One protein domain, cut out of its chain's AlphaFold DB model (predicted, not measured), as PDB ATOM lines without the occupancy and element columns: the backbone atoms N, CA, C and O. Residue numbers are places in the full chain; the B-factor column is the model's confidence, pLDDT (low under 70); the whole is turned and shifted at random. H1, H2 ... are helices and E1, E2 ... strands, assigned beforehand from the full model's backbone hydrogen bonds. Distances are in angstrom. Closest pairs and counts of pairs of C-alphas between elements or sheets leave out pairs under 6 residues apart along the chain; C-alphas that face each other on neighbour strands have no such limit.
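What this domain is: This is residues 120 to 276 of the 276 residues of an uncharacterized protein of Pantoea sp. PNA 03-3 (UniProt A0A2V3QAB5). The domain has two parts side by side: in one, helix H2 is the core, with H4 and H5 packed on it at steep tilts and the strand pair E4 and E8 beside it through E4; in the other, the long strands E1 and E5 with short E9 make a narrow sheet. The hairpin E6 and E7, with its long loop, makes one far end, and the small hairpin E2 and E3 lies toward the opposite end. The printed part has 157 residues with six named helices and nine named strands, in the order E1 H1 E2 E3 H2 E4 H3 E5 E6 E7 E8 E9 H4 H5 H6; the class is mixed, helices and strands. The largest sheet has the order E1, E5, E9, all antiparallel; the whole is compact, with a radius of gyration of the C-alphas of 16.0 A and spans of 49 by 34 by 26 A.

Where its parts are: E1, residues 120 to 127, begins at C-alpha 120 (36.420, -43.913, 27.913) and is 22.1 A long. H1 is residues 132 to 135, E2 141 to 143 and E3 146 to 148. H2, residues 152 to 165, is 19.9 A long and begins at C-alpha 152 (50.433, -28.281, 43.697). E4 is residues 170 to 174, H3 175 to 178. E5, 193 to 200, is 22.1 A long. E6 is 204 to 207, E7 221 to 223, E8 231 to 235 and E9 239 to 241. H4, 244 to 256, is 18.2 A long; H5, 259 to 267, 12.4 A. H6, 270 to 273, ends at C-alpha 273 (49.812, -20.322, 39.905).

How they stand to each other: E1 and E5 are antiparallel at 157 degrees, with N 123 and O 197 at 2.8 A; E5 and E9 have N 194 and O 240 at 2.9 A. H2, H3 and H4 only graze this sheet. H2 and H4 touch, closest C-alphas Ala 161 and Tyr 254 at 4.6 A, a steep tilt of 45 degrees, the same way. H2 and H5 touch, closest C-alphas Ser 162 and Ala 262 at 4.4 A, a steep tilt of 49 degrees, opposite ways. The closest C-alphas of H2 and E4, Cys 159 and Ile 171, are 6.7 A apart. Antiparallel E4 and E8 have N 171 and O 234 at 2.8 A. H1 touches H4, closest C-alphas Ile 132 and Val 246 at 6.6 A. The closest C-alphas of E3 and H6, Gly 146 and Lys 272, are 4.4 A apart. The hairpins E2 and E3, and E6 and E7, have N 146 and O 143 at 3.0 A, and N 205 and O 222 at 2.9 A. In H2, H4 and H5 every O i to N i+4 pair is within hydrogen-bond range; H1, H3 and H6 are too short for one.

The domain as a whole: The C-alphas farthest apart, of Arg 212 and Asp 260, are 51.0 A apart. The printed part has no cut. The links H3 to E5 and E6 to E7 are long. Mean pLDDT of the printed part is 82.1; residues 134 to 149, 186 to 191 and 269 to 276 are under 70.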
ATOM      1  N   HIS A 120      35.847 -44.634  26.788       91.69
ATOM      2  CA  HIS A 120      36.420 -43.913  27.913       91.69
ATOM      3  C   HIS A 120      36.980 -44.917  28.915       91.69
ATOM      4  O   HIS A 120      36.436 -46.014  29.069       91.69
ATOM      5  N   ILE A 121      38.029 -44.510  29.618       89.38
ATOM      6  CA  ILE A 121      38.621 -45.237  30.734       89.38
ATOM      7  C   ILE A 121      38.541 -44.363  31.983       89.38
ATOM      8  O   ILE A 121      38.842 -43.173  31.939       89.38
ATOM      9  N   ASN A 122      38.098 -44.941  33.096       89.69
ATOM     10  CA  ASN A 122      38.183 -44.253  34.376       89.69
ATOM     11  C   ASN A 122      39.593 -44.469  34.907       89.69
ATOM     12  O   ASN A 122      40.011 -45.613  35.036       89.69
ATOM     13  N   LEU A 123      40.300 -43.391  35.203       91.00
ATOM     14  CA  LEU A 123      41.618 -43.424  35.811       91.00
ATOM     15  C   LEU A 123      41.642 -42.454  36.979       91.00
ATOM     16  O   LEU A 123      40.840 -41.518  37.052       91.00
ATOM     17  N   ARG A 124      42.600 -42.648  37.875       89.69
ATOM     18  CA  ARG A 124      42.828 -41.738  38.987       89.69
ATOM     19  C   ARG A 124      44.267 -41.256  39.056       89.69
ATOM     20  O   ARG A 124      45.181 -41.940  38.610       89.69
ATOM     21  N   ARG A 125      44.479 -40.087  39.650       89.00
ATOM     22  CA  ARG A 125      45.806 -39.571  40.002       89.00
ATOM     23  C   ARG A 125      45.810 -39.182  41.469       89.00
ATOM     24  O   ARG A 125      45.021 -38.335  41.881       89.00
ATOM     25  N   GLU A 126      46.731 -39.754  42.232       88.81
ATOM     26  CA  GLU A 126      46.947 -39.358  43.621       88.81
ATOM     27  C   GLU A 126      47.917 -38.172  43.690       88.81
ATOM     28  O   GLU A 126      48.995 -38.179  43.089       88.81
ATOM     29  N   ILE A 127      47.531 -37.143  44.442       87.25
ATOM     30  CA  ILE A 127      48.343 -35.959  44.712       87.25
ATOM     31  C   ILE A 127      48.692 -35.945  46.200       87.25
ATOM     32  O   ILE A 127      47.816 -35.922  47.071       87.25
ATOM     33  N   ALA A 128      49.996 -35.945  46.484       85.44
ATOM     34  CA  ALA A 128      50.515 -35.859  47.842       85.44
ATOM     35  C   ALA A 128      50.172 -34.497  48.480       85.44
ATOM     36  O   ALA A 128      50.249 -33.475  47.798       85.44
ATOM     37  N   PRO A 129      49.846 -34.445  49.784       81.81
ATOM     38  CA  PRO A 129      49.401 -33.230  50.478       81.81
ATOM     39  C   PRO A 129      50.583 -32.355  50.931       81.81
ATOM     40  O   PRO A 129      50.637 -31.963  52.096       81.81
ATOM     41  N   GLY A 130      51.570 -32.136  50.056       77.94
ATOM     42  CA  GLY A 130      52.939 -31.739  50.411       77.94
ATOM     43  C   GLY A 130      53.040 -30.649  51.487       77.94
ATOM     44  O   GLY A 130      53.246 -30.958  52.660       77.94
ATOM     45  N   GLN A 131      52.910 -29.376  51.119       74.69
ATOM     46  CA  GLN A 131      53.005 -28.251  52.052       74.69
ATOM     47  C   GLN A 131      51.724 -28.019  52.855       74.69
ATOM     48  O   GLN A 131      51.807 -27.397  53.911       74.69
ATOM     49  N   ILE A 132      50.568 -28.561  52.446       77.88
ATOM     50  CA  ILE A 132      49.314 -28.435  53.215       77.88
ATOM     51  C   ILE A 132      49.518 -28.889  54.669       77.88
ATOM     52  O   ILE A 132      49.070 -28.210  55.593       77.88
ATOM     53  N   ARG A 133      50.259 -29.984  54.884       71.69
ATOM     54  CA  ARG A 133      50.556 -30.495  56.235       71.69
ATOM     55  C   ARG A 133      51.498 -29.598  57.041       71.69
ATOM     56  O   ARG A 133      51.472 -29.618  58.267       71.69
ATOM     57  N   LEU A 134      52.335 -28.811  56.368       66.38
ATOM     58  CA  LEU A 134      53.338 -27.944  56.993       66.38
ATOM     59  C   LEU A 134      52.820 -26.522  57.251       66.38
ATOM     60  O   LEU A 134      53.295 -25.859  58.169       66.38
ATOM     61  N   MET A 135      51.855 -26.043  56.462       61.34
ATOM     62  CA  MET A 135      51.372 -24.657  56.527       61.34
ATOM     63  C   MET A 135      50.461 -24.380  57.735       61.34
ATOM     64  O   MET A 135      50.251 -23.218  58.106       61.34
ATOM     65  N   GLY A 136      49.931 -25.422  58.388       53.28
ATOM     66  CA  GLY A 136      48.875 -25.260  59.388       53.28
ATOM     67  C   GLY A 136      47.693 -24.458  58.818       53.28
ATOM     68  O   GLY A 136      47.578 -24.244  57.617       53.28
ATOM     69  N   VAL A 137      46.801 -23.951  59.669       50.44
ATOM     70  CA  VAL A 137      45.634 -23.145  59.232       50.44
ATOM     71  C   VAL A 137      46.042 -21.735  58.738       50.44
ATOM     72  O   VAL A 137      45.198 -20.866  58.520       50.44
ATOM     73  N   SER A 138      47.342 -21.474  58.573       50.91
ATOM     74  CA  SER A 138      47.891 -20.153  58.276       50.91
ATOM     75  C   SER A 138      47.638 -19.790  56.811       50.91
ATOM     76  O   SER A 138      48.054 -20.486  55.888       50.91
ATOM     77  N   SER A 139      46.909 -18.694  56.621       53.66
ATOM     78  CA  SER A 139      46.314 -18.221  55.372       53.66
ATOM     79  C   SER A 139      47.266 -18.181  54.173       53.66
ATOM     80  O   SER A 139      48.312 -17.530  54.215       53.66
ATOM     81  N   ALA A 140      46.809 -18.766  53.068       54.91
ATOM     82  CA  ALA A 140      47.245 -18.465  51.711       54.91
ATOM     83  C   ALA A 140      47.519 -16.963  51.513       54.91
ATOM     84  O   ALA A 140      46.608 -16.148  51.674       54.91
ATOM     85  N   LYS A 141      48.735 -16.574  51.115       59.81
ATOM     86  CA  LYS A 141      48.989 -15.198  50.661       59.81
ATOM     87  C   LYS A 141      48.666 -15.097  49.175       59.81
ATOM     88  O   LYS A 141      49.478 -15.451  48.321       59.81
ATOM     89  N   ILE A 142      47.459 -14.626  48.880       59.66
ATOM     90  CA  ILE A 142      47.021 -14.309  47.520       59.66
ATOM     91  C   ILE A 142      47.430 -12.866  47.227       59.66
ATOM     92  O   ILE A 142      47.123 -11.954  47.993       59.66
ATOM     93  N   SER A 143      48.144 -12.650  46.126       58.91
ATOM     94  CA  SER A 143      48.512 -11.311  45.667       58.91
ATOM     95  C   SER A 143      48.273 -11.173  44.161       58.91
ATOM     96  O   SER A 143      48.211 -12.183  43.455       58.91
ATOM     97  N   PRO A 144      48.245  -9.942  43.614       51.44
ATOM     98  CA  PRO A 144      48.228  -9.721  42.163       51.44
ATOM     99  C   PRO A 144      49.405 -10.373  41.405       51.44
ATOM    100  O   PRO A 144      49.363 -10.532  40.180       51.44
ATOM    101  N   PHE A 145      50.465 -10.752  42.124       48.31
ATOM    102  CA  PHE A 145      51.674 -11.373  41.586       48.31
ATOM    103  C   PHE A 145      51.655 -12.907  41.637       48.31
ATOM    104  O   PHE A 145      52.595 -13.543  41.157       48.31
ATOM    105  N   GLY A 146      50.602 -13.515  42.186       58.97
ATOM    106  CA  GLY A 146      50.450 -14.964  42.235       58.97
ATOM    107  C   GLY A 146      50.039 -15.502  43.596       58.97
ATOM    108  O   GLY A 146      49.912 -14.754  44.571       58.97
ATOM    109  N   ILE A 147      49.909 -16.824  43.643       66.38
ATOM    110  CA  ILE A 147      49.841 -17.598  44.883       66.38
ATOM    111  C   ILE A 147      51.285 -17.915  45.284       66.38
ATOM    112  O   ILE A 147      52.023 -18.548  44.528       66.38
ATOM    113  N   SER A 148      51.728 -17.416  46.437       63.12
ATOM    114  CA  SER A 148      53.057 -17.715  46.980       63.12
ATOM    115  C   SER A 148      53.004 -18.763  48.075       63.12
ATOM    116  O   SER A 148      52.010 -18.834  48.790       63.12
ATOM    117  N   GLU A 149      54.103 -19.509  48.231       65.19
ATOM    118  CA  GLU A 149      54.293 -20.461  49.337       65.19
ATOM    119  C   GLU A 149      53.251 -21.594  49.335       65.19
ATOM    120  O   GLU A 149      52.829 -22.048  50.388       65.19
ATOM    121  N   MET A 150      52.817 -22.036  48.147       74.44
ATOM    122  CA  MET A 150      51.994 -23.234  47.981       74.44
ATOM    123  C   MET A 150      52.591 -24.172  46.950       74.44
ATOM    124  O   MET A 150      53.112 -23.740  45.921       74.44
ATOM    125  N   ASP A 151      52.443 -25.462  47.215       79.12
ATOM    126  CA  ASP A 151      52.694 -26.518  46.252       79.12
ATOM    127  C   ASP A 151      51.433 -26.849  45.431       79.12
ATOM    128  O   ASP A 151      50.369 -26.242  45.592       79.12
ATOM    129  N   TYR A 152      51.541 -27.849  44.552       81.19
ATOM    130  CA  TYR A 152      50.433 -28.281  43.697       81.19
ATOM    131  C   TYR A 152      49.172 -28.658  44.475       81.19
ATOM    132  O   TYR A 152      48.068 -28.365  44.019       81.19
ATOM    133  N   SER A 153      49.321 -29.276  45.648       86.06
ATOM    134  CA  SER A 153      48.185 -29.693  46.467       86.06
ATOM    135  C   SER A 153      47.418 -28.490  47.018       86.06
ATOM    136  O   SER A 153      46.191 -28.435  46.899       86.06
ATOM    137  N   GLY A 154      48.132 -27.486  47.538       86.38
ATOM    138  CA  GLY A 154      47.542 -26.250  48.049       86.38
ATOM    139  C   GLY A 154      46.851 -25.442  46.952       86.38
ATOM    140  O   GLY A 154      45.696 -25.043  47.117       86.38
ATOM    141  N   VAL A 155      47.516 -25.273  45.800       87.19
ATOM    142  CA  VAL A 155      46.942 -24.570  44.638       87.19
ATOM    143  C   VAL A 155      45.680 -25.283  44.144       87.19
ATOM    144  O   VAL A 155      44.665 -24.628  43.913       87.19
ATOM    145  N   LEU A 156      45.689 -26.616  44.062       90.06
ATOM    146  CA  LEU A 156      44.521 -27.402  43.658       90.06
ATOM    147  C   LEU A 156      43.330 -27.214  44.606       90.06
ATOM    148  O   LEU A 156      42.211 -26.995  44.138       90.06
ATOM    149  N   MET A 157      43.555 -27.257  45.923       90.88
ATOM    150  CA  MET A 157      42.494 -27.023  46.911       90.88
ATOM    151  C   MET A 157      41.956 -25.592  46.850       90.88
ATOM    152  O   MET A 157      40.742 -25.390  46.920       90.88
ATOM    153  N   LEU A 158      42.832 -24.604  46.657       89.81
ATOM    154  CA  LEU A 158      42.433 -23.208  46.512       89.81
ATOM    155  C   LEU A 158      41.614 -22.982  45.234       89.81
ATOM    156  O   LEU A 158      40.578 -22.313  45.273       89.81
ATOM    157  N   CYS A 159      42.019 -23.574  44.108       91.69
ATOM    158  CA  CYS A 159      41.252 -23.521  42.866       91.69
ATOM    159  C   CYS A 159      39.903 -24.241  42.992       91.69
ATOM    160  O   CYS A 159      38.904 -23.725  42.489       91.69
ATOM    161  N   LYS A 160      39.843 -25.383  43.696       94.25
ATOM    162  CA  LYS A 160      38.584 -26.078  44.009       94.25
ATOM    163  C   LYS A 160      37.636 -25.186  44.794       94.25
ATOM    164  O   LYS A 160      36.499 -25.000  44.368       94.25
ATOM    165  N   ALA A 161      38.119 -24.587  45.879       93.25
ATOM    166  CA  ALA A 161      37.326 -23.683  46.704       93.25
ATOM    167  C   ALA A 161      36.824 -22.482  45.890       93.25
ATOM    168  O   ALA A 161      35.635 -22.175  45.908       93.25
ATOM    169  N   SER A 162      37.715 -21.866  45.106       93.12
ATOM    170  CA  SER A 162      37.384 -20.737  44.228       93.12
ATOM    171  C   SER A 162      36.282 -21.098  43.234       93.12
ATOM    172  O   SER A 162      35.321 -20.349  43.076       93.12
ATOM    173  N   ALA A 163      36.401 -22.256  42.576       95.69
ATOM    174  CA  ALA A 163      35.436 -22.705  41.582       95.69
ATOM    175  C   ALA A 163      34.062 -22.965  42.209       95.69
ATOM    176  O   ALA A 163      33.055 -22.551  41.639       95.69
ATOM    177  N   GLU A 164      34.013 -23.577  43.396       96.31
ATOM    178  CA  GLU A 164      32.751 -23.816  44.103       96.31
ATOM    179  C   GLU A 164      32.087 -22.517  44.584       96.31
ATOM    180  O   GLU A 164      30.869 -22.395  44.463       96.31
ATOM    181  N   VAL A 165      32.856 -21.521  45.049       95.25
ATOM    182  CA  VAL A 165      32.315 -20.211  45.469       95.25
ATOM    183  C   VAL A 165      31.634 -19.469  44.317       95.25
ATOM    184  O   VAL A 165      30.562 -18.898  44.507       95.25
ATOM    185  N   ILE A 166      32.209 -19.509  43.111       95.94
ATOM    186  CA  ILE A 166      31.635 -18.835  41.931       95.94
ATOM    187  C   ILE A 166      30.736 -19.744  41.077       95.94
ATOM    188  O   ILE A 166      30.276 -19.336  40.011       95.94
ATOM    189  N   GLY A 167      30.500 -20.990  41.500       96.19
ATOM    190  CA  GLY A 167      29.666 -21.954  40.774       96.19
ATOM    191  C   GLY A 167      30.258 -22.471  39.452       96.19
ATOM    192  O   GLY A 167      29.513 -22.949  38.589       96.19
ATOM    193  N   ARG A 168      31.582 -22.400  39.261       95.50
ATOM    194  CA  ARG A 168      32.268 -22.982  38.098       95.50
ATOM    195  C   ARG A 168      32.388 -24.499  38.270       95.50
ATOM    196  O   ARG A 168      32.737 -24.998  39.331       95.50
ATOM    197  N   LYS A 169      32.123 -25.250  37.198       96.56
ATOM    198  CA  LYS A 169      32.161 -26.728  37.209       96.56
ATOM    199  C   LYS A 169      33.544 -27.320  36.950       96.56
ATOM    200  O   LYS A 169      33.743 -28.509  37.183       96.56
ATOM    201  N   THR A 170      34.477 -26.519  36.449       94.44
ATOM    202  CA  THR A 170      35.812 -26.952  36.028       94.44
ATOM    203  C   THR A 170      36.892 -25.989  36.510       94.44
ATOM    204  O   THR A 170      36.609 -24.831  36.819       94.44
ATOM    205  N   ILE A 171      38.133 -26.461  36.557       92.25
ATOM    206  CA  ILE A 171      39.328 -25.679  36.876       92.25
ATOM    207  C   ILE A 171      40.339 -25.884  35.745       92.25
ATOM    208  O   ILE A 171      40.555 -27.028  35.345       92.25
ATOM    209  N   PRO A 172      40.995 -24.822  35.253       86.44
ATOM    210  CA  PRO A 172      42.090 -24.976  34.311       86.44
ATOM    211  C   PRO A 172      43.339 -25.494  35.039       86.44
ATOM    212  O   PRO A 172      43.827 -24.880  35.992       86.44
ATOM    213  N   VAL A 173      43.874 -26.617  34.568       85.62
ATOM    214  CA  VAL A 173      45.126 -27.223  35.045       85.62
ATOM    215  C   VAL A 173      45.983 -27.619  33.860       85.62
ATOM    216  O   VAL A 173      45.486 -27.831  32.759       85.62
ATOM    217  N   TYR A 174      47.284 -27.716  34.076       81.44
ATOM    218  CA  TYR A 174      48.207 -28.162  33.043       81.44
ATOM    219  C   TYR A 174      48.445 -29.657  33.170       81.44
ATOM    220  O   TYR A 174      48.349 -30.226  34.259       81.44
ATOM    221  N   MET A 175      48.725 -30.297  32.037       83.31
ATOM    222  CA  MET A 175      48.849 -31.751  32.001       83.31
ATOM    223  C   MET A 175      50.027 -32.254  32.839       83.31
ATOM    224  O   MET A 175      49.902 -33.293  33.474       83.31
ATOM    225  N   ASP A 176      51.132 -31.511  32.923       79.19
ATOM    226  CA  ASP A 176      52.282 -31.882  33.757       79.19
ATOM    227  C   ASP A 176      51.899 -32.123  35.227       79.19
ATOM    228  O   ASP A 176      52.441 -33.037  35.859       79.19
ATOM    229  N   VAL A 177      50.914 -31.371  35.735       78.44
ATOM    230  CA  VAL A 177      50.380 -31.489  37.101       78.44
ATOM    231  C   VAL A 177      49.603 -32.791  37.302       78.44
ATOM    232  O   VAL A 177      49.738 -33.423  38.349       78.44
ATOM    233  N   ILE A 178      48.792 -33.200  36.322       84.69
ATOM    234  CA  ILE A 178      47.820 -34.291  36.505       84.69
ATOM    235  C   ILE A 178      48.237 -35.629  35.879       84.69
ATOM    236  O   ILE A 178      47.699 -36.656  36.277       84.69
ATOM    237  N   ASN A 179      49.181 -35.644  34.929       84.44
ATOM    238  CA  ASN A 179      49.631 -36.873  34.259       84.44
ATOM    239  C   ASN A 179      50.333 -37.834  35.239       84.44
ATOM    240  O   ASN A 179      50.755 -37.385  36.309       84.44
ATOM    241  N   SER A 180      50.549 -39.098  34.851       85.62
ATOM    242  CA  SER A 180      50.912 -40.230  35.742       85.62
ATOM    243  C   SER A 180      49.685 -40.787  36.484       85.62
ATOM    244  O   SER A 180      49.580 -40.754  37.714       85.62
ATOM    245  N   PHE A 181      48.699 -41.208  35.693       90.88
ATOM    246  CA  PHE A 181      47.451 -41.791  36.175       90.88
ATOM    247  C   PHE A 181      47.621 -43.275  36.515       90.88
ATOM    248  O   PHE A 181      48.564 -43.906  36.063       90.88
ATOM    249  N   THR A 182      46.678 -43.837  37.262       88.38
ATOM    250  CA  THR A 182      46.566 -45.268  37.557       88.38
ATOM    251  C   THR A 182      45.122 -45.734  37.404       88.38
ATOM    252  O   THR A 182      44.182 -44.961  37.609       88.38
ATOM    253  N   ASP A 183      44.936 -46.993  37.023       85.38
ATOM    254  CA  ASP A 183      43.648 -47.684  36.944       85.38
ATOM    255  C   ASP A 183      43.330 -48.516  38.196       85.38
ATOM    256  O   ASP A 183      42.244 -49.094  38.298       85.38
ATOM    257  N   THR A 184      44.235 -48.560  39.179       78.38
ATOM    258  CA  THR A 184      44.026 -49.364  40.387       78.38
ATOM    259  C   THR A 184      43.071 -48.706  41.369       78.38
ATOM    260  O   THR A 184      42.889 -47.489  41.396       78.38
ATOM    261  N   ASN A 185      42.440 -49.525  42.212       70.00
ATOM    262  CA  ASN A 185      41.617 -49.055  43.330       70.00
ATOM    263  C   ASN A 185      42.433 -48.895  44.624       70.00
ATOM    264  O   ASN A 185      42.031 -48.154  45.529       70.00
ATOM    265  N   ASP A 186      43.609 -49.515  44.701       67.12
ATOM    266  CA  ASP A 186      44.458 -49.537  45.891       67.12
ATOM    267  C   ASP A 186      45.180 -48.217  46.057       67.12
ATOM    268  O   ASP A 186      46.142 -47.947  45.353       67.12
ATOM    269  N   LYS A 187      44.666 -47.335  46.920       59.97
ATOM    270  CA  LYS A 187      45.220 -45.991  47.135       59.97
ATOM    271  C   LYS A 187      46.730 -46.096  47.359       59.97
ATOM    272  O   LYS A 187      47.158 -46.511  48.435       59.97
ATOM    273  N   GLY A 188      47.519 -45.749  46.341       55.16
ATOM    274  CA  GLY A 188      48.973 -45.729  46.444       55.16
ATOM    275  C   GLY A 188      49.417 -44.822  47.595       55.16
ATOM    276  O   GLY A 188      48.649 -43.987  48.083       55.16
ATOM    277  N   GLY A 189      50.671 -44.957  48.031       50.34
ATOM    278  CA  GLY A 189      51.205 -44.322  49.250       50.34
ATOM    279  C   GLY A 189      51.134 -42.784  49.331       50.34
ATOM    280  O   GLY A 189      51.472 -42.221  50.369       50.34
ATOM    281  N   TYR A 190      50.679 -42.099  48.279       57.59
ATOM    282  CA  TYR A 190      50.589 -40.640  48.173       57.59
ATOM    283  C   TYR A 190      49.185 -40.059  48.491       57.59
ATOM    284  O   TYR A 190      49.044 -38.843  48.621       57.59
ATOM    285  N   GLY A 191      48.145 -40.899  48.619       61.31
ATOM    286  CA  GLY A 191      46.728 -40.533  48.430       61.31
ATOM    287  C   GLY A 191      46.014 -39.740  49.532       61.31
ATOM    288  O   GLY A 191      45.221 -40.283  50.303       61.31
ATOM    289  N   SER A 192      46.233 -38.424  49.565       81.94
ATOM    290  CA  SER A 192      45.406 -37.490  50.357       81.94
ATOM    291  C   SER A 192      44.380 -36.726  49.516       81.94
ATOM    292  O   SER A 192      43.316 -36.355  50.023       81.94
ATOM    293  N   ILE A 193      44.686 -36.528  48.232       89.12
ATOM    294  CA  ILE A 193      43.804 -35.953  47.216       89.12
ATOM    295  C   ILE A 193      43.824 -36.898  46.015       89.12
ATOM    296  O   ILE A 193      44.897 -37.159  45.476       89.12
ATOM    297  N   SER A 194      42.654 -37.353  45.577       90.81
ATOM    298  CA  SER A 194      42.505 -38.186  44.384       90.81
ATOM    299  C   SER A 194      41.776 -37.411  43.291       90.81
ATOM    300  O   SER A 194      40.770 -36.747  43.549       90.81
ATOM    301  N   LEU A 195      42.309 -37.456  42.073       91.81
ATOM    302  CA  LEU A 195      41.675 -36.924  40.870       91.81
ATOM    303  C   LEU A 195      41.067 -38.088  40.094       91.81
ATOM    304  O   LEU A 195      41.815 -38.825  39.468       91.81
ATOM    305  N   GLU A 196      39.748 -38.252  40.117       92.19
ATOM    306  CA  GLU A 196      39.041 -39.365  39.466       92.19
ATOM    307  C   GLU A 196      38.429 -38.922  38.127       92.19
ATOM    308  O   GLU A 196      37.416 -38.216  38.084       92.19
ATOM    309  N   LEU A 197      39.038 -39.329  37.011       91.62
ATOM    310  CA  LEU A 197      38.699 -38.848  35.673       91.62
ATOM    311  C   LEU A 197      38.215 -39.959  34.748       91.62
ATOM    312  O   LEU A 197      38.819 -41.019  34.658       91.62
ATOM    313  N   SER A 198      37.161 -39.658  33.991       91.81
ATOM    314  CA  SER A 198      36.773 -40.424  32.806       91.81
ATOM    315  C   SER A 198      37.483 -39.825  31.595       91.81
ATOM    316  O   SER A 198      37.161 -38.712  31.171       91.81
ATOM    317  N   ILE A 199      38.488 -40.533  31.089       92.12
ATOM    318  CA  ILE A 199      39.381 -40.074  30.026       92.12
ATOM    319  C   ILE A 199      38.980 -40.732  28.701       92.12
ATOM    320  O   ILE A 199      38.858 -41.958  28.652       92.12
ATOM    321  N   PRO A 200      38.781 -39.958  27.618       92.88
ATOM    322  CA  PRO A 200      38.576 -40.511  26.283       92.88
ATOM    323  C   PRO A 200      39.741 -41.415  25.878       92.88
ATOM    324  O   PRO A 200      40.907 -41.061  26.037       92.88
ATOM    325  N   THR A 201      39.448 -42.582  25.305       92.25
ATOM    326  CA  THR A 201      40.499 -43.549  24.939       92.25
ATOM    327  C   THR A 201      41.493 -42.995  23.925       92.25
ATOM    328  O   THR A 201      42.661 -43.371  23.952       92.25
ATOM    329  N   GLU A 202      41.054 -42.076  23.062       92.19
ATOM    330  CA  GLU A 202      41.910 -41.421  22.068       92.19
ATOM    331  C   GLU A 202      43.018 -40.552  22.678       92.19
ATOM    332  O   GLU A 202      44.037 -40.314  22.022       92.19
ATOM    333  N   ASP A 203      42.829 -40.119  23.927       92.38
ATOM    334  CA  ASP A 203      43.796 -39.334  24.686       92.38
ATOM    335  C   ASP A 203      44.784 -40.229  25.442       92.38
ATOM    336  O   ASP A 203      45.784 -39.739  25.951       92.38
ATOM    337  N   VAL A 204      44.568 -41.544  25.507       93.56
ATOM    338  CA  VAL A 204      45.526 -42.464  26.129       93.56
ATOM    339  C   VAL A 204      46.690 -42.699  25.173       93.56
ATOM    340  O   VAL A 204      46.521 -43.273  24.094       93.56
ATOM    341  N   LEU A 205      47.894 -42.297  25.568       93.12
ATOM    342  CA  LEU A 205      49.072 -42.565  24.758       93.12
ATOM    343  C   LEU A 205      49.536 -44.016  24.924       93.12
ATOM    344  O   LEU A 205      49.617 -44.777  23.957       93.12
ATOM    345  N   TYR A 206      49.851 -44.376  26.162       93.06
ATOM    346  CA  TYR A 206      50.267 -45.710  26.570       93.06
ATOM    347  C   TYR A 206      49.976 -45.918  28.053       93.06
ATOM    348  O   TYR A 206      49.654 -44.985  28.795       93.06
ATOM    349  N   SER A 207      50.113 -47.164  28.472       91.81
ATOM    350  CA  SER A 207      49.966 -47.632  29.840       91.81
ATOM    351  C   SER A 207      51.054 -48.650  30.160       91.81
ATOM    352  O   SER A 207      51.646 -49.233  29.252       91.81
ATOM    353  N   HIS A 208      51.251 -48.936  31.439       88.25
ATOM    354  CA  HIS A 208      52.109 -50.019  31.909       88.25
ATOM    355  C   HIS A 208      51.759 -51.382  31.275       88.25
ATOM    356  O   HIS A 208      52.646 -52.205  31.057       88.25
ATOM    357  N   LEU A 209      50.492 -51.608  30.896       88.00
ATOM    358  CA  LEU A 209      50.047 -52.836  30.223       88.00
ATOM    359  C   LEU A 209      50.693 -53.018  28.842       88.00
ATOM    360  O   LEU A 209      50.742 -54.136  28.322       88.00
ATOM    361  N   ASN A 210      51.171 -51.934  28.219       88.25
ATOM    362  CA  ASN A 210      51.803 -51.990  26.906       88.25
ATOM    363  C   ASN A 210      53.180 -52.645  26.951       88.25
ATOM    364  O   ASN A 210      53.648 -53.073  25.900       88.25
ATOM    365  N   PHE A 211      53.826 -52.723  28.111       87.94
ATOM    366  CA  PHE A 211      55.250 -53.015  28.225       87.94
ATOM    367  C   PHE A 211      55.518 -54.255  29.077       87.94
ATOM    368  O   PHE A 211      54.649 -54.761  29.796       87.94
ATOM    369  N   ARG A 212      56.736 -54.791  28.970       82.75
ATOM    370  CA  ARG A 212      57.212 -55.847  29.872       82.75
ATOM    371  C   ARG A 212      57.441 -55.277  31.270       82.75
ATOM    372  O   ARG A 212      57.618 -54.078  31.455       82.75
ATOM    373  N   THR A 213      57.438 -56.162  32.263       73.44
ATOM    374  CA  THR A 213      57.772 -55.806  33.646       73.44
ATOM    375  C   THR A 213      59.136 -55.094  33.681       73.44
ATOM    376  O   THR A 213      60.047 -55.500  32.959       73.44
ATOM    377  N   ASP A 214      59.246 -54.031  34.484       77.31
ATOM    378  CA  ASP A 214      60.438 -53.182  34.699       77.31
ATOM    379  C   ASP A 214      60.801 -52.180  33.581       77.31
ATOM    380  O   ASP A 214      61.829 -51.503  33.665       77.31
ATOM    381  N   GLU A 215      59.985 -52.051  32.533       83.31
ATOM    382  CA  GLU A 215      60.212 -51.059  31.470       83.31
ATOM    383  C   GLU A 215      59.691 -49.650  31.817       83.31
ATOM    384  O   GLU A 215      60.247 -48.661  31.342       83.31
ATOM    385  N   MET A 216      58.667 -49.552  32.667       87.19
ATOM    386  CA  MET A 216      58.137 -48.305  33.229       87.19
ATOM    387  C   MET A 216      57.542 -48.559  34.618       87.19
ATOM    388  O   MET A 216      57.443 -49.714  35.045       87.19
ATOM    389  N   GLU A 217      57.153 -47.495  35.321       84.00
ATOM    390  CA  GLU A 217      56.448 -47.618  36.598       84.00
ATOM    391  C   GLU A 217      55.172 -48.456  36.447       84.00
ATOM    392  O   GLU A 217      54.397 -48.310  35.496       84.00
ATOM    393  N   GLY A 218      54.978 -49.385  37.386       84.81
ATOM    394  CA  GLY A 218      53.781 -50.215  37.430       84.81
ATOM    395  C   GLY A 218      52.533 -49.356  37.601       84.81
ATOM    396  O   GLY A 218      52.573 -48.318  38.252       84.81
ATOM    397  N   GLU A 219      51.419 -49.801  37.022       86.44
ATOM    398  CA  GLU A 219      50.116 -49.129  37.113       86.44
ATOM    399  C   GLU A 219      50.036 -47.754  36.433       86.44
ATOM    400  O   GLU A 219      48.978 -47.136  36.451       86.44
ATOM    401  N   GLU A 220      51.101 -47.260  35.796       89.50
ATOM    402  CA  GLU A 220      51.112 -45.914  35.227       89.50
ATOM    403  C   GLU A 220      50.429 -45.846  33.847       89.50
ATOM    404  O   GLU A 220      50.662 -46.658  32.948       89.50
ATOM    405  N   TRP A 221      49.574 -44.839  33.676       92.38
ATOM    406  CA  TRP A 221      48.894 -44.464  32.440       92.38
ATOM    407  C   TRP A 221      49.279 -43.037  32.061       92.38
ATOM    408  O   TRP A 221      49.177 -42.106  32.871       92.38
ATOM    409  N   VAL A 222      49.688 -42.856  30.805       93.00
ATOM    410  CA  VAL A 222      50.148 -41.569  30.280       93.00
ATOM    411  C   VAL A 222      49.150 -41.028  29.270       93.00
ATOM    412  O   VAL A 222      48.807 -41.675  28.277       93.00
ATOM    413  N   ILE A 223      48.687 -39.810  29.540       92.75
ATOM    414  CA  ILE A 223      47.606 -39.157  28.802       92.75
ATOM    415  C   ILE A 223      48.156 -38.011  27.958       92.75
ATOM    416  O   ILE A 223      48.993 -37.219  28.399       92.75
ATOM    417  N   LEU A 224      47.669 -37.925  26.726       88.00
ATOM    418  CA  LEU A 224      47.941 -36.861  25.778       88.00
ATOM    419  C   LEU A 224      47.169 -35.607  26.149       88.00
ATOM    420  O   LEU A 224      45.959 -35.621  26.369       88.00
ATOM    421  N   ASN A 225      47.865 -34.480  26.110       85.12
ATOM    422  CA  ASN A 225      47.220 -33.184  26.159       85.12
ATOM    423  C   ASN A 225      46.952 -32.676  24.746       85.12
ATOM    424  O   ASN A 225      47.841 -32.106  24.117       85.12
ATOM    425  N   ARG A 226      45.727 -32.860  24.254       81.88
ATOM    426  CA  ARG A 226      45.307 -32.358  22.934       81.88
ATOM    427  C   ARG A 226      44.787 -30.920  22.976       81.88
ATOM    428  O   ARG A 226      44.381 -30.388  21.944       81.88
ATOM    429  N   SER A 227      44.788 -30.281  24.147       82.56
ATOM    430  CA  SER A 227      44.343 -28.898  24.276       82.56
ATOM    431  C   SER A 227      45.289 -27.958  23.527       82.56
ATOM    432  O   SER A 227      46.493 -28.001  23.780       82.56
ATOM    433  N   PRO A 228      44.782 -27.041  22.681       76.62
ATOM    434  CA  PRO A 228      45.613 -26.081  21.954       76.62
ATOM    435  C   PRO A 228      46.253 -25.029  22.868       76.62
ATOM    436  O   PRO A 228      47.175 -24.329  22.453       76.62
ATOM    437  N   THR A 229      45.791 -24.904  24.116       77.19
ATOM    438  CA  THR A 229      46.367 -23.989  25.115       77.19
ATOM    439  C   THR A 229      47.329 -24.685  26.073       77.19
ATOM    440  O   THR A 229      48.064 -24.011  26.793       77.19
ATOM    441  N   GLY A 230      47.336 -26.019  26.103       76.50
ATOM    442  CA  GLY A 230      48.107 -26.814  27.058       76.50
ATOM    443  C   GLY A 230      47.411 -26.927  28.413       76.50
ATOM    444  O   GLY A 230      47.875 -27.662  29.280       76.50
ATOM    445  N   MET A 231      46.266 -26.260  28.574       82.75
ATOM    446  CA  MET A 231      45.398 -26.378  29.737       82.75
ATOM    447  C   MET A 231      44.276 -27.365  29.463       82.75
ATOM    448  O   MET A 231      43.589 -27.267  28.445       82.75
ATOM    449  N   VAL A 232      44.058 -28.266  30.406       87.00
ATOM    450  CA  VAL A 232      42.896 -29.145  30.460       87.00
ATOM    451  C   VAL A 232      41.918 -28.642  31.516       87.00
ATOM    452  O   VAL A 232      42.306 -28.077  32.539       87.00
ATOM    453  N   GLU A 233      40.631 -28.831  31.253       90.19
ATOM    454  CA  GLU A 233      39.566 -28.464  32.184       90.19
ATOM    455  C   GLU A 233      39.283 -29.650  33.111       90.19
ATOM    456  O   GLU A 233      38.668 -30.636  32.711       90.19
ATOM    457  N   LEU A 234      39.730 -29.551  34.362       92.94
ATOM    458  CA  LEU A 234      39.504 -30.552  35.401       92.94
ATOM    459  C   LEU A 234      38.129 -30.341  36.042       92.94
ATOM    460  O   LEU A 234      37.904 -29.279  36.629       92.94
ATOM    461  N   PRO A 235      37.201 -31.312  35.985       95.50
ATOM    462  CA  PRO A 235      35.926 -31.205  36.680       95.50
ATOM    463  C   PRO A 235      36.128 -31.064  38.190       95.50
ATOM    464  O   PRO A 235      36.782 -31.889  38.818       95.50
ATOM    465  N   VAL A 236      35.504 -30.068  38.812       96.06
ATOM    466  CA  VAL A 236      35.581 -29.838  40.268       96.06
ATOM    467  C   VAL A 236      35.099 -31.058  41.063       96.06
ATOM    468  O   VAL A 236      35.614 -31.348  42.145       96.06
ATOM    469  N   SER A 237      34.129 -31.789  40.507       95.56
ATOM    470  CA  SER A 237      33.569 -33.020  41.068       95.56
ATOM    471  C   SER A 237      34.494 -34.235  40.979       95.56
ATOM    472  O   SER A 237      34.227 -35.212  41.670       95.56
ATOM    473  N   SER A 238      35.555 -34.188  40.165       93.94
ATOM    474  CA  SER A 238      36.562 -35.263  40.089       93.94
ATOM    475  C   SER A 238      37.568 -35.225  41.239       93.94
ATOM    476  O   SER A 238      38.290 -36.189  41.454       93.94
ATOM    477  N   ILE A 239      37.630 -34.113  41.979       94.19
ATOM    478  CA  ILE A 239      38.592 -33.926  43.064       94.19
ATOM    479  C   ILE A 239      37.998 -34.481  44.358       94.19
ATOM    480  O   ILE A 239      37.093 -33.879  44.950       94.19
ATOM    481  N   VAL A 240      38.542 -35.605  44.813       92.31
ATOM    482  CA  VAL A 240      38.154 -36.302  46.040       92.31
ATOM    483  C   VAL A 240      39.194 -36.040  47.126       92.31
ATOM    484  O   VAL A 240      40.383 -36.290  46.947       92.31
ATOM    485  N   ILE A 241      38.743 -35.539  48.277       91.94
ATOM    486  CA  ILE A 241      39.594 -35.286  49.444       91.94
ATOM    487  C   ILE A 241      39.410 -36.438  50.428       91.94
ATOM    488  O   ILE A 241      38.292 -36.711  50.865       91.94
ATOM    489  N   ILE A 242      40.502 -37.124  50.753       85.62
ATOM    490  CA  ILE A 242      40.485 -38.336  51.587       85.62
ATOM    491  C   ILE A 242      41.040 -38.035  52.988       85.62
ATOM    492  O   ILE A 242      40.639 -38.655  53.973       85.62
ATOM    493  N   ASP A 243      41.953 -37.071  53.075       87.69
ATOM    494  CA  ASP A 243      42.657 -36.682  54.292       87.69
ATOM    495  C   ASP A 243      41.937 -35.536  55.028       87.69
ATOM    496  O   ASP A 243      41.501 -34.559  54.418       87.69
ATOM    497  N   LYS A 244      41.815 -35.644  56.359       87.31
ATOM    498  CA  LYS A 244      41.097 -34.662  57.191       87.31
ATOM    499  C   LYS A 244      41.807 -33.314  57.297       87.31
ATOM    500  O   LYS A 244      41.136 -32.292  57.419       87.31
ATOM    501  N   GLU A 245      43.138 -33.297  57.291       85.75
ATOM    502  CA  GLU A 245      43.914 -32.054  57.336       85.75
ATOM    503  C   GLU A 245      43.740 -31.298  56.021       85.75
ATOM    504  O   GLU A 245      43.455 -30.099  56.027       85.75
ATOM    505  N   VAL A 246      43.788 -32.022  54.897       88.25
ATOM    506  CA  VAL A 246      43.482 -31.459  53.576       88.25
ATOM    507  C   VAL A 246      42.038 -30.965  53.506       88.25
ATOM    508  O   VAL A 246      41.789 -29.866  53.013       88.25
ATOM    509  N   GLU A 247      41.080 -31.724  54.040       90.56
ATOM    510  CA  GLU A 247      39.675 -31.308  54.084       90.56
ATOM    511  C   GLU A 247      39.491 -30.033  54.923       90.56
ATOM    512  O   GLU A 247      38.747 -29.130  54.536       90.56
ATOM    513  N   SER A 248      40.190 -29.927  56.056       87.81
ATOM    514  CA  SER A 248      40.179 -28.728  56.897       87.81
ATOM    515  C   SER A 248      40.780 -27.524  56.172       87.81
ATOM    516  O   SER A 248      40.209 -26.434  56.224       87.81
ATOM    517  N   PHE A 249      41.903 -27.712  55.473       86.50
ATOM    518  CA  PHE A 249      42.518 -26.670  54.650       86.50
ATOM    519  C   PHE A 249      41.554 -26.197  53.555       86.50
ATOM    520  O   PHE A 249      41.294 -25.001  53.430       86.50
ATOM    521  N   TYR A 250      40.948 -27.137  52.826       90.31
ATOM    522  CA  TYR A 250      39.943 -26.858  51.806       90.31
ATOM    523  C   TYR A 250      38.762 -26.039  52.354       90.31
ATOM    524  O   TYR A 250      38.420 -24.993  51.799       90.31
ATOM    525  N   LYS A 251      38.165 -26.473  53.474       90.44
ATOM    526  CA  LYS A 251      37.046 -25.770  54.127       90.44
ATOM    527  C   LYS A 251      37.434 -24.361  54.566       90.44
ATOM    528  O   LYS A 251      36.621 -23.442  54.450       90.44
ATOM    529  N   ASN A 252      38.669 -24.183  55.037       85.56
ATOM    530  CA  ASN A 252      39.200 -22.874  55.390       85.56
ATOM    531  C   ASN A 252      39.312 -21.968  54.156       85.56
ATOM    532  O   ASN A 252      38.844 -20.833  54.199       85.56
ATOM    533  N   CYS A 253      39.849 -22.465  53.037       86.44
ATOM    534  CA  CYS A 253      39.873 -21.715  51.779       86.44
ATOM    535  C   CYS A 253      38.460 -21.328  51.327       86.44
ATOM    536  O   CYS A 253      38.210 -20.159  51.056       86.44
ATOM    537  N   TYR A 254      37.532 -22.288  51.303       89.00
ATOM    538  CA  TYR A 254      36.149 -22.071  50.869       89.00
ATOM    539  C   TYR A 254      35.414 -21.025  51.717       89.00
ATOM    540  O   TYR A 254      34.675 -20.207  51.181       89.00
ATOM    541  N   SER A 255      35.640 -21.018  53.033       86.88
ATOM    542  CA  SER A 255      34.940 -20.108  53.951       86.88
ATOM    543  C   SER A 255      35.479 -18.675  53.938       86.88
ATOM    544  O   SER A 255      34.771 -17.766  54.364       86.88
ATOM    545  N   ASN A 256      36.727 -18.469  53.503       84.81
ATOM    546  CA  ASN A 256      37.409 -17.174  53.606       84.81
ATOM    547  C   ASN A 256      37.676 -16.494  52.260       84.81
ATOM    548  O   ASN A 256      38.126 -15.351  52.246       84.81
ATOM    549  N   ILE A 257      37.441 -17.177  51.138       85.94
ATOM    550  CA  ILE A 257      37.618 -16.587  49.814       85.94
ATOM    551  C   ILE A 257      36.362 -15.819  49.396       85.94
ATOM    552  O   ILE A 257      35.255 -16.354  49.389       85.94
ATOM    553  N   ASP A 258      36.531 -14.550  49.034       87.62
ATOM    554  CA  ASP A 258      35.468 -13.756  48.425       87.62
ATOM    555  C   ASP A 258      35.358 -14.020  46.908       87.62
ATOM    556  O   ASP A 258      36.240 -14.610  46.279       87.62
ATOM    557  N   ILE A 259      34.247 -13.580  46.313       90.69
ATOM    558  CA  ILE A 259      33.933 -13.813  44.896       90.69
ATOM    559  C   ILE A 259      34.993 -13.202  43.966       90.69
ATOM    560  O   ILE A 259      35.381 -13.846  42.988       90.69
ATOM    561  N   ASP A 260      35.481 -11.995  44.259       88.88
ATOM    562  CA  ASP A 260      36.436 -11.294  43.395       88.88
ATOM    563  C   ASP A 260      37.798 -11.997  43.425       88.88
ATOM    564  O   ASP A 260      38.392 -12.272  42.376       88.88
ATOM    565  N   SER A 261      38.247 -12.392  44.618       85.75
ATOM    566  CA  SER A 261      39.446 -13.210  44.815       85.75
ATOM    567  C   SER A 261      39.347 -14.557  44.089       85.75
ATOM    568  O   SER A 261      40.311 -14.989  43.451       85.75
ATOM    569  N   ALA A 262      38.181 -15.212  44.127       88.88
ATOM    570  CA  ALA A 262      37.948 -16.476  43.426       88.88
ATOM    571  C   ALA A 262      38.040 -16.330  41.897       88.88
ATOM    572  O   ALA A 262      38.702 -17.142  41.236       88.88
ATOM    573  N   TYR A 263      37.456 -15.269  41.327       89.50
ATOM    574  CA  TYR A 263      37.642 -14.943  39.909       89.50
ATOM    575  C   TYR A 263      39.105 -14.654  39.579       89.50
ATOM    576  O   TYR A 263      39.613 -15.121  38.554       89.50
ATOM    577  N   GLN A 264      39.804 -13.918  40.444       85.50
ATOM    578  CA  GLN A 264      41.211 -13.604  40.241       85.50
ATOM    579  C   GLN A 264      42.062 -14.878  40.216       85.50
ATOM    580  O   GLN A 264      42.846 -15.060  39.291       85.50
ATOM    581  N   ILE A 265      41.892 -15.791  41.175       85.25
ATOM    582  CA  ILE A 265      42.642 -17.057  41.234       85.25
ATOM    583  C   ILE A 265      42.454 -17.885  39.960       85.25
ATOM    584  O   ILE A 265      43.433 -18.361  39.389       85.25
ATOM    585  N   LEU A 266      41.216 -18.017  39.480       87.12
ATOM    586  CA  LEU A 266      40.906 -18.842  38.307       87.12
ATOM    587  C   LEU A 266      41.217 -18.171  36.961       87.12
ATOM    588  O   LEU A 266      41.146 -18.836  35.926       87.12
ATOM    589  N   SER A 267      41.545 -16.878  36.965       83.88
ATOM    590  CA  SER A 267      41.953 -16.114  35.777       83.88
ATOM    591  C   SER A 267      43.457 -15.835  35.721       83.88
ATOM    592  O   SER A 267      43.950 -15.312  34.717       83.88
ATOM    593  N   GLN A 268      44.211 -16.181  36.769       75.88
ATOM    594  CA  GLN A 268      45.655 -15.990  36.780       75.88
ATOM    595  C   GLN A 268      46.355 -16.867  35.738       75.88
ATOM    596  O   GLN A 268      46.038 -18.040  35.544       75.88
ATOM    597  N   ALA A 269      47.374 -16.286  35.102       66.81
ATOM    598  CA  ALA A 269      48.264 -17.014  34.210       66.81
ATOM    599  C   ALA A 269      48.989 -18.143  34.957       66.81
ATOM    600  O   ALA A 269      49.409 -17.971  36.100       66.81
ATOM    601  N   TYR A 270      49.220 -19.257  34.267       67.12
ATOM    602  CA  TYR A 270      49.898 -20.443  34.794       67.12
ATOM    603  C   TYR A 270      51.194 -20.177  35.543       67.12
ATOM    604  O   TYR A 270      51.379 -20.682  36.643       67.12
ATOM    605  N   SER A 271      52.076 -19.344  34.987       60.38
ATOM    606  CA  SER A 271      53.359 -18.997  35.612       60.38
ATOM    607  C   SER A 271      53.210 -18.360  36.998       60.38
ATOM    608  O   SER A 271      54.152 -18.367  37.786       60.38
ATOM    609  N   LYS A 272      52.026 -17.824  37.316       65.19
ATOM    610  CA  LYS A 272      51.703 -17.207  38.606       65.19
ATOM    611  C   LYS A 272      50.999 -18.155  39.584       65.19
ATOM    612  O   LYS A 272      50.905 -17.809  40.762       65.19
ATOM    613  N   THR A 273      50.540 -19.318  39.117       66.25
ATOM    614  CA  THR A 273      49.812 -20.322  39.905       66.25
ATOM    615  C   THR A 273      50.590 -21.634  39.973       66.25
ATOM    616  O   THR A 273      51.250 -21.911  40.966       66.25
ATOM    617  N   TRP A 274      50.570 -22.414  38.900       67.81
ATOM    618  CA  TRP A 274      51.140 -23.759  38.814       67.81
ATOM    619  C   TRP A 274      52.607 -23.777  38.333       67.81
ATOM    620  O   TRP A 274      53.347 -24.729  38.572       67.81
ATOM    621  N   GLY A 275      53.055 -22.724  37.647       56.25
ATOM    622  CA  GLY A 275      54.349 -22.680  36.962       56.25
ATOM    623  C   GLY A 275      55.571 -22.386  37.841       56.25
ATOM    624  O   GLY A 275      56.660 -22.251  37.288       56.25
ATOM    625  N   ARG A 276      55.416 -22.267  39.168       55.78
ATOM    626  CA  ARG A 276      56.519 -22.006  40.115       55.78
ATOM    627  C   ARG A 276      57.319 -23.263  40.414       55.78
ATOM    628  O   ARG A 276      56.707 -24.252  40.866       55.78
TER     629      ARG A 276